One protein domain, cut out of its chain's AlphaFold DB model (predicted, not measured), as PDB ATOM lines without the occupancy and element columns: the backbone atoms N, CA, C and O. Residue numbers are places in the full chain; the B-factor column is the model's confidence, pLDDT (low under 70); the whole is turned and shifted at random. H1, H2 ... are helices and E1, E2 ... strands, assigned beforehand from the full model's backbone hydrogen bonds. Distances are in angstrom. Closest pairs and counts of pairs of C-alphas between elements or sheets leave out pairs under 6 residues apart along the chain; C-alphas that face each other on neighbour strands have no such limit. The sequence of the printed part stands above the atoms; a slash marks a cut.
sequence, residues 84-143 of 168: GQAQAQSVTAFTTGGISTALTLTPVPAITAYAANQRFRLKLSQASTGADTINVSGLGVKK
ATOM      1  N   GLY A  84      46.096  17.803 -47.509       91.44
ATOM      2  CA  GLY A  84      45.117  17.386 -46.500       91.44
ATOM      3  C   GLY A  84      43.833  18.221 -46.546       91.44
ATOM      4  O   GLY A  84      42.732  17.675 -46.507       91.44
ATOM      5  N   GLN A  85      43.952  19.540 -46.720       92.38
ATOM      6  CA  GLN A  85      42.803  20.433 -46.873       92.38
ATOM      7  C   GLN A  85      41.997  20.146 -48.139       92.38
ATOM      8  O   GLN A  85      40.764  20.234 -48.104       92.38
ATOM      9  N   ALA A  86      42.681  19.807 -49.235       90.62
ATOM     10  CA  ALA A  86      42.048  19.442 -50.495       90.62
ATOM     11  C   ALA A  86      41.296  18.105 -50.383       90.62
ATOM     12  O   ALA A  86      40.127  18.034 -50.762       90.62
ATOM     13  N   GLN A  87      41.924  17.075 -49.803       91.94
ATOM     14  CA  GLN A  87      41.312  15.754 -49.595       91.94
ATOM     15  C   GLN A  87      40.100  15.818 -48.662       91.94
ATOM     16  O   GLN A  87      39.057  15.244 -48.965       91.94
ATOM     17  N   ALA A  88      40.201  16.577 -47.568       89.31
ATOM     18  CA  ALA A  88      39.092  16.798 -46.643       89.31
ATOM     19  C   ALA A  88      38.012  17.748 -47.197       89.31
ATOM     20  O   ALA A  88      37.019  18.004 -46.521       89.31
ATOM     21  N   GLN A  89      38.218  18.322 -48.391       88.12
ATOM     22  CA  GLN A  89      37.361  19.337 -49.011       88.12
ATOM     23  C   GLN A  89      37.099  20.576 -48.135       88.12
ATOM     24  O   GLN A  89      36.200  21.359 -48.430       88.12
ATOM     25  N   SER A  90      37.935  20.813 -47.121       85.62
ATOM     26  CA  SER A  90      37.758  21.826 -46.065       85.62
ATOM     27  C   SER A  90      37.637  23.281 -46.547       85.62
ATOM     28  O   SER A  90      37.169  24.139 -45.806       85.62
ATOM     29  N   VAL A  91      38.052  23.554 -47.786       86.44
ATOM     30  CA  VAL A  91      38.026  24.884 -48.422       86.44
ATOM     31  C   VAL A  91      37.117  24.946 -49.656       86.44
ATOM     32  O   VAL A  91      37.008  25.990 -50.292       86.44
ATOM     33  N   THR A  92      36.466  23.836 -50.027       82.12
ATOM     34  CA  THR A  92      35.615  23.759 -51.234       82.12
ATOM     35  C   THR A  92      34.196  23.279 -50.960       82.12
ATOM     36  O   THR A  92      33.291  23.652 -51.710       82.12
ATOM     37  N   ALA A  93      33.990  22.479 -49.913       84.50
ATOM     38  CA  ALA A  93      32.696  21.990 -49.474       84.50
ATOM     39  C   ALA A  93      32.547  22.210 -47.968       84.50
ATOM     40  O   ALA A  93      33.445  21.903 -47.189       84.50
ATOM     41  N   PHE A  94      31.399  22.735 -47.560       85.31
ATOM     42  CA  PHE A  94      31.163  23.096 -46.170       85.31
ATOM     43  C   PHE A  94      29.883  22.461 -45.647       85.31
ATOM     44  O   PHE A  94      28.879  22.383 -46.354       85.31
ATOM     45  N   THR A  95      29.898  22.038 -44.390       86.38
ATOM     46  CA  THR A  95      28.687  21.590 -43.703       86.38
ATOM     47  C   THR A  95      28.016  22.797 -43.066       86.38
ATOM     48  O   THR A  95      28.672  23.564 -42.361       86.38
ATOM     49  N   THR A  96      26.725  22.995 -43.319       87.50
ATOM     50  CA  THR A  96      25.975  24.078 -42.674       87.50
ATOM     51  C   THR A  96      25.748  23.767 -41.197       87.50
ATOM     52  O   THR A  96      25.556  22.612 -40.830       87.50
ATOM     53  N   GLY A  97      25.713  24.791 -40.351       88.31
ATOM     54  CA  GLY A  97      25.145  24.709 -39.004       88.31
ATOM     55  C   GLY A  97      23.707  25.236 -38.968       88.31
ATOM     56  O   GLY A  97      23.163  25.656 -39.990       88.31
ATOM     57  N   GLY A  98      23.115  25.283 -37.773       87.00
ATOM     58  CA  GLY A  98      21.809  25.907 -37.536       87.00
ATOM     59  C   GLY A  98      20.605  24.984 -37.753       87.00
ATOM     60  O   GLY A  98      20.718  23.760 -37.686       87.00
ATOM     61  N   ILE A  99      19.445  25.600 -37.979       82.06
ATOM     62  CA  ILE A  99      18.144  24.934 -38.155       82.06
ATOM     63  C   ILE A  99      17.637  25.123 -39.588       82.06
ATOM     64  O   ILE A  99      18.102  26.014 -40.291       82.06
ATOM     65  N   SER A 100      16.659  24.316 -40.012       72.56
ATOM     66  CA  SER A 100      16.141  24.290 -41.394       72.56
ATOM     67  C   SER A 100      15.826  25.683 -41.969       72.56
ATOM     68  O   SER A 100      16.213  25.988 -43.086       72.56
ATOM     69  N   THR A 101      15.240  26.592 -41.186       83.12
ATOM     70  CA  THR A 101      14.883  27.947 -41.644       83.12
ATOM     71  C   THR A 101      16.011  28.983 -41.516       83.12
ATOM     72  O   THR A 101      15.930  30.063 -42.107       83.12
ATOM     73  N   ALA A 102      17.073  28.668 -40.772       87.75
ATOM     74  CA  ALA A 102      18.178  29.568 -40.450       87.75
ATOM     75  C   ALA A 102      19.499  28.787 -40.397       87.75
ATOM     76  O   ALA A 102      19.994  28.398 -39.333       87.75
ATOM     77  N   LEU A 103      20.058  28.549 -41.579       88.75
ATOM     78  CA  LEU A 103      21.339  27.890 -41.764       88.75
ATOM     79  C   LEU A 103      22.481  28.889 -41.591       88.75
ATOM     80  O   LEU A 103      22.386  30.071 -41.938       88.75
ATOM     81  N   THR A 104      23.605  28.398 -41.091       91.31
ATOM     82  CA  THR A 104      24.826  29.194 -40.933       91.31
ATOM     83  C   THR A 104      25.995  28.523 -41.625       91.31
ATOM     84  O   THR A 104      26.061  27.296 -41.735       91.31
ATOM     85  N   LEU A 105      26.914  29.343 -42.119       90.12
ATOM     86  CA  LEU A 105      28.115  28.889 -42.794       90.12
ATOM     87  C   LEU A 105      29.306  29.755 -42.390       90.12
ATOM     88  O   LEU A 105      29.263  30.976 -42.508       90.12
ATOM     89  N   THR A 106      30.392  29.119 -41.977       89.06
ATOM     90  CA  THR A 106      31.660  29.764 -41.621       89.06
ATOM     91  C   THR A 106      32.775  29.169 -42.480       89.06
ATOM     92  O   THR A 106      33.511  28.293 -42.028       89.06
ATOM     93  N   PRO A 107      32.879  29.586 -43.757       88.62
ATOM     94  CA  PRO A 107      33.910  29.079 -44.641       88.62
ATOM     95  C   PRO A 107      35.291  29.499 -44.130       88.62
ATOM     96  O   PRO A 107      35.444  30.536 -43.482       88.62
ATOM     97  N   VAL A 108      36.298  28.688 -44.440       86.44
ATOM     98  CA  VAL A 108      37.707  29.011 -44.220       86.44
ATOM     99  C   VAL A 108      38.365  29.117 -45.594       86.44
ATOM    100  O   VAL A 108      38.338  28.138 -46.339       86.44
ATOM    101  N   PRO A 109      38.964  30.263 -45.953       87.69
ATOM    102  CA  PRO A 109      38.956  31.548 -45.243       87.69
ATOM    103  C   PRO A 109      37.556  32.167 -45.127       87.69
ATOM    104  O   PRO A 109      36.739  32.031 -46.038       87.69
ATOM    105  N   ALA A 110      37.294  32.890 -44.033       88.06
ATOM    106  CA  ALA A 110      36.037  33.620 -43.881       88.06
ATOM    107  C   ALA A 110      35.935  34.712 -44.949       88.06
ATOM    108  O   ALA A 110      36.901  35.434 -45.210       88.06
ATOM    109  N   ILE A 111      34.758  34.837 -45.558       90.12
ATOM    110  CA  ILE A 111      34.509  35.881 -46.548       90.12
ATOM    111  C   ILE A 111      34.189  37.188 -45.825       90.12
ATOM    112  O   ILE A 111      33.547  37.185 -44.776       90.12
ATOM    113  N   THR A 112      34.649  38.308 -46.375       90.81
ATOM    114  CA  THR A 112      34.421  39.647 -45.805       90.81
ATOM    115  C   THR A 112      33.269  40.385 -46.480       90.81
ATOM    116  O   THR A 112      32.723  41.326 -45.915       90.81
ATOM    117  N   ALA A 113      32.885  39.954 -47.682       91.31
ATOM    118  CA  ALA A 113      31.741  40.449 -48.429       91.31
ATOM    119  C   ALA A 113      31.236  39.359 -49.382       91.31
ATOM    120  O   ALA A 113      31.994  38.475 -49.790       91.31
ATOM    121  N   TYR A 114      29.965  39.449 -49.769       89.94
ATOM    122  CA  TYR A 114      29.447  38.672 -50.889       89.94
ATOM    123  C   TYR A 114      29.977  39.248 -52.201       89.94
ATOM    124  O   TYR A 114      29.789  40.433 -52.477       89.94
ATOM    125  N   ALA A 115      30.593  38.404 -53.023       89.06
ATOM    126  CA  ALA A 115      31.004  38.771 -54.372       89.06
ATOM    127  C   ALA A 115      30.017  38.231 -55.416       89.06
ATOM    128  O   ALA A 115      29.406  37.173 -55.243       89.06
ATOM    129  N   ALA A 116      29.882  38.947 -56.535       87.94
ATOM    130  CA  ALA A 116      29.126  38.453 -57.679       87.94
ATOM    131  C   ALA A 116      29.712  37.115 -58.169       87.94
ATOM    132  O   ALA A 116      30.927  36.928 -58.184       87.94
ATOM    133  N   ASN A 117      28.841  36.185 -58.573       83.12
ATOM    134  CA  ASN A 117      29.194  34.837 -59.049       83.12
ATOM    135  C   ASN A 117      29.894  33.919 -58.027       83.12
ATOM    136  O   ASN A 117      30.341  32.829 -58.389       83.12
ATOM    137  N   GLN A 118      29.951  34.306 -56.752       85.31
ATOM    138  CA  GLN A 118      30.479  33.452 -55.697       85.31
ATOM    139  C   GLN A 118      29.540  32.270 -55.431       85.31
ATOM    140  O   GLN A 118      28.334  32.438 -55.252       85.31
ATOM    141  N   ARG A 119      30.097  31.054 -55.396       85.75
ATOM    142  CA  ARG A 119      29.345  29.812 -55.173       85.75
ATOM    143  C   ARG A 119      29.983  29.003 -54.054       85.75
ATOM    144  O   ARG A 119      31.202  28.876 -54.000       85.75
ATOM    145  N   PHE A 120      29.144  28.408 -53.211       83.88
ATOM    146  CA  PHE A 120      29.558  27.488 -52.154       83.88
ATOM    147  C   PHE A 120      28.976  26.106 -52.427       83.88
ATOM    148  O   PHE A 120      27.801  25.991 -52.781       83.88
ATOM    149  N   ARG A 121      29.775  25.052 -52.245       84.69
ATOM    150  CA  ARG A 121      29.249  23.684 -52.180       84.69
ATOM    151  C   ARG A 121      28.930  23.382 -50.726       84.69
ATOM    152  O   ARG A 121      29.771  23.594 -49.855       84.69
ATOM    153  N   LEU A 122      27.710  22.928 -50.471       81.25
ATOM    154  CA  LEU A 122      27.186  22.796 -49.119       81.25
ATOM    155  C   LEU A 122      26.624  21.400 -48.885       81.25
ATOM    156  O   LEU A 122      25.890  20.877 -49.723       81.25
ATOM    157  N   LYS A 123      26.932  20.833 -47.719       81.25
ATOM    158  CA  LYS A 123      26.190  19.724 -47.123       81.25
ATOM    159  C   LYS A 123      25.241  20.307 -46.083       81.25
ATOM    160  O   LYS A 123      25.690  20.898 -45.103       81.25
ATOM    161  N   LEU A 124      23.940  20.151 -46.308       80.06
ATOM    162  CA  LEU A 124      22.930  20.609 -45.360       80.06
ATOM    163  C   LEU A 124      22.940  19.711 -44.118       80.06
ATOM    164  O   LEU A 124      22.925  18.486 -44.242       80.06
ATOM    165  N   SER A 125      22.973  20.319 -42.934       80.75
ATOM    166  CA  SER A 125      22.850  19.617 -41.650       80.75
ATOM    167  C   SER A 125      21.432  19.122 -41.396       80.75
ATOM    168  O   SER A 125      21.260  18.086 -40.770       80.75
ATOM    169  N   GLN A 126      20.434  19.840 -41.911       79.19
ATOM    170  CA  GLN A 126      19.015  19.553 -41.739       79.19
ATOM    171  C   GLN A 126      18.322  19.457 -43.100       79.19
ATOM    172  O   GLN A 126      18.756  20.070 -44.078       79.19
ATOM    173  N   ALA A 127      17.215  18.714 -43.161       77.12
ATOM    174  CA  ALA A 127      16.361  18.709 -44.341       77.12
ATOM    175  C   ALA A 127      15.793  20.114 -44.611       77.12
ATOM    176  O   ALA A 127      15.419  20.848 -43.689       77.12
ATOM    177  N   SER A 128      15.725  20.472 -45.891       73.25
ATOM    178  CA  SER A 128      15.154  21.741 -46.330       73.25
ATOM    179  C   SER A 128      13.641  21.758 -46.134       73.25
ATOM    180  O   SER A 128      12.964  20.780 -46.461       73.25
ATOM    181  N   THR A 129      13.107  22.883 -45.664       72.56
ATOM    182  CA  THR A 129      11.654  23.131 -45.600       72.56
ATOM    183  C   THR A 129      11.161  24.010 -46.751       72.56
ATOM    184  O   THR A 129       9.977  24.330 -46.828       72.56
ATOM    185  N   GLY A 130      12.048  24.390 -47.678       74.44
ATOM    186  CA  GLY A 130      11.730  25.255 -48.820       74.44
ATOM    187  C   GLY A 130      11.686  26.752 -48.493       74.44
ATOM    188  O   GLY A 130      11.516  27.561 -49.403       74.44
ATOM    189  N   ALA A 131      11.879  27.127 -47.226       79.75
ATOM    190  CA  ALA A 131      11.988  28.512 -46.761       79.75
ATOM    191  C   ALA A 131      13.369  28.829 -46.161       79.75
ATOM    192  O   ALA A 131      13.544  29.862 -45.516       79.75
ATOM    193  N   ASP A 132      14.337  27.932 -46.356       82.88
ATOM    194  CA  ASP A 132      15.645  28.016 -45.727       82.88
ATOM    195  C   ASP A 132      16.359  29.312 -46.100       82.88
ATOM    196  O   ASP A 132      16.341  29.776 -47.246       82.88
ATOM    197  N   THR A 133      17.032  29.884 -45.117       88.94
ATOM    198  CA  THR A 133      17.919  31.019 -45.313       88.94
ATOM    199  C   THR A 133      19.319  30.650 -44.860       88.94
ATOM    200  O   THR A 133      19.482  29.767 -44.022       88.94
ATOM    201  N   ILE A 134      20.340  31.289 -45.426       88.19
ATOM    202  CA  ILE A 134      21.735  31.048 -45.066       88.19
ATOM    203  C   ILE A 134      22.437  32.360 -44.731       88.19
ATOM    204  O   ILE A 134      22.374  33.325 -45.495       88.19
ATOM    205  N   ASN A 135      23.122  32.392 -43.592       91.94
ATOM    206  CA  ASN A 135      24.038  33.469 -43.229       91.94
ATOM    207  C   ASN A 135      25.480  32.963 -43.351       91.94
ATOM    208  O   ASN A 135      25.859  31.995 -42.688       91.94
ATOM    209  N   VAL A 136      26.272  33.606 -44.210       91.19
ATOM    210  CA  VAL A 136      27.670  33.227 -44.460       91.19
ATOM    211  C   VAL A 136      28.590  34.225 -43.771       91.19
ATOM    212  O   VAL A 136      28.497  35.423 -44.024       91.19
ATOM    213  N   SER A 137      29.475  33.739 -42.900       92.06
ATOM    214  CA  SER A 137      30.433  34.550 -42.133       92.06
ATOM    215  C   SER A 137      29.801  35.705 -41.339       92.06
ATOM    216  O   SER A 137      30.492  36.660 -41.005       92.06
ATOM    217  N   GLY A 138      28.501  35.646 -41.031       90.69
ATOM    218  CA  GLY A 138      27.800  36.722 -40.322       90.69
ATOM    219  C   GLY A 138      27.484  37.959 -41.175       90.69
ATOM    220  O   GLY A 138      27.031  38.955 -40.624       90.69
ATOM    221  N   LEU A 139      27.682  37.913 -42.498       91.81
ATOM    222  CA  LEU A 139      27.518  39.061 -43.407       91.81
ATOM    223  C   LEU A 139      26.058  39.421 -43.723       91.81
ATOM    224  O   LEU A 139      25.792  40.381 -44.446       91.81
ATOM    225  N   GLY A 140      25.112  38.639 -43.211       90.50
ATOM    226  CA  GLY A 140      23.684  38.838 -43.410       90.50
ATOM    227  C   GLY A 140      23.034  37.681 -44.156       90.50
ATOM    228  O   GLY A 140      23.683  36.835 -44.767       90.50
ATOM    229  N   VAL A 141      21.712  37.626 -44.065       91.62
ATOM    230  CA  VAL A 141      20.931  36.479 -44.521       91.62
ATOM    231  C   VAL A 141      20.694  36.547 -46.034       91.62
ATOM    232  O   VAL A 141      20.301  37.584 -46.572       91.62
ATOM    233  N   LYS A 142      20.899  35.425 -46.728       87.56
ATOM    234  CA  LYS A 142      20.567  35.227 -48.147       87.56
ATOM    235  C   LYS A 142      19.685  33.995 -48.322       87.56
ATOM    236  O   LYS A 142      19.711  33.080 -47.503       87.56
ATOM    237  N   LYS A 143      18.910  33.957 -49.405       83.06
ATOM    238  CA  LYS A 143      18.193  32.743 -49.813       83.06
ATOM    239  C   LYS A 143      19.131  31.892 -50.674       83.06
ATOM    240  O   LYS A 143      19.612  32.408 -51.683       83.06
TER     241      LYS A 143
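This is residues 84 to 143 of the 168 residues of an uncharacterized protein of Pseudomonas veronii (UniProt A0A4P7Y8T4). There is little regular structure here: a small sheet of E2, E3 and E5, a two-strand pair of E1 and E4 next to it, a wide loop at residues 106 to 120, and short H1 at the far end. The 60 printed residues run H1, E1, E2, E3, E4, E5; sheet E2, E3, E5 is mixed, the pair parallel. Mostly strand, with 20 residues in named elements, it is compact, radius of gyration of the C-alphas 11.6 A, spanning 34 by 24 by 18 A.

Find C-alpha 84 at (45.117, 17.386, -46.500), where H1, residues 84 to 87, begins. Then come E1, 93 to 95, E2, 97 to 99, E3, 102 to 105, 10.2 A long, E4, 121 to 123, and E5, 134 to 136, ending at C-alpha 136 (27.670, 33.227, -44.460).

H1 is too short for an O i to N i+4 pair. E1 and E4 are parallel; look at N 94 and O 121, 2.9 A, within hydrogen-bond range. E2 and E3 form an antiparallel hairpin, N 97 and O 104 2.9 A apart. E3 and E5 are parallel, N 105 and O 135 2.9 A apart.

The farthest C-alphas, Gly 84 and Ala 131, are 34.9 A apart. The printed part has no cut; link E3 to E4 is long; no printed residue is under 70 in pLDDT.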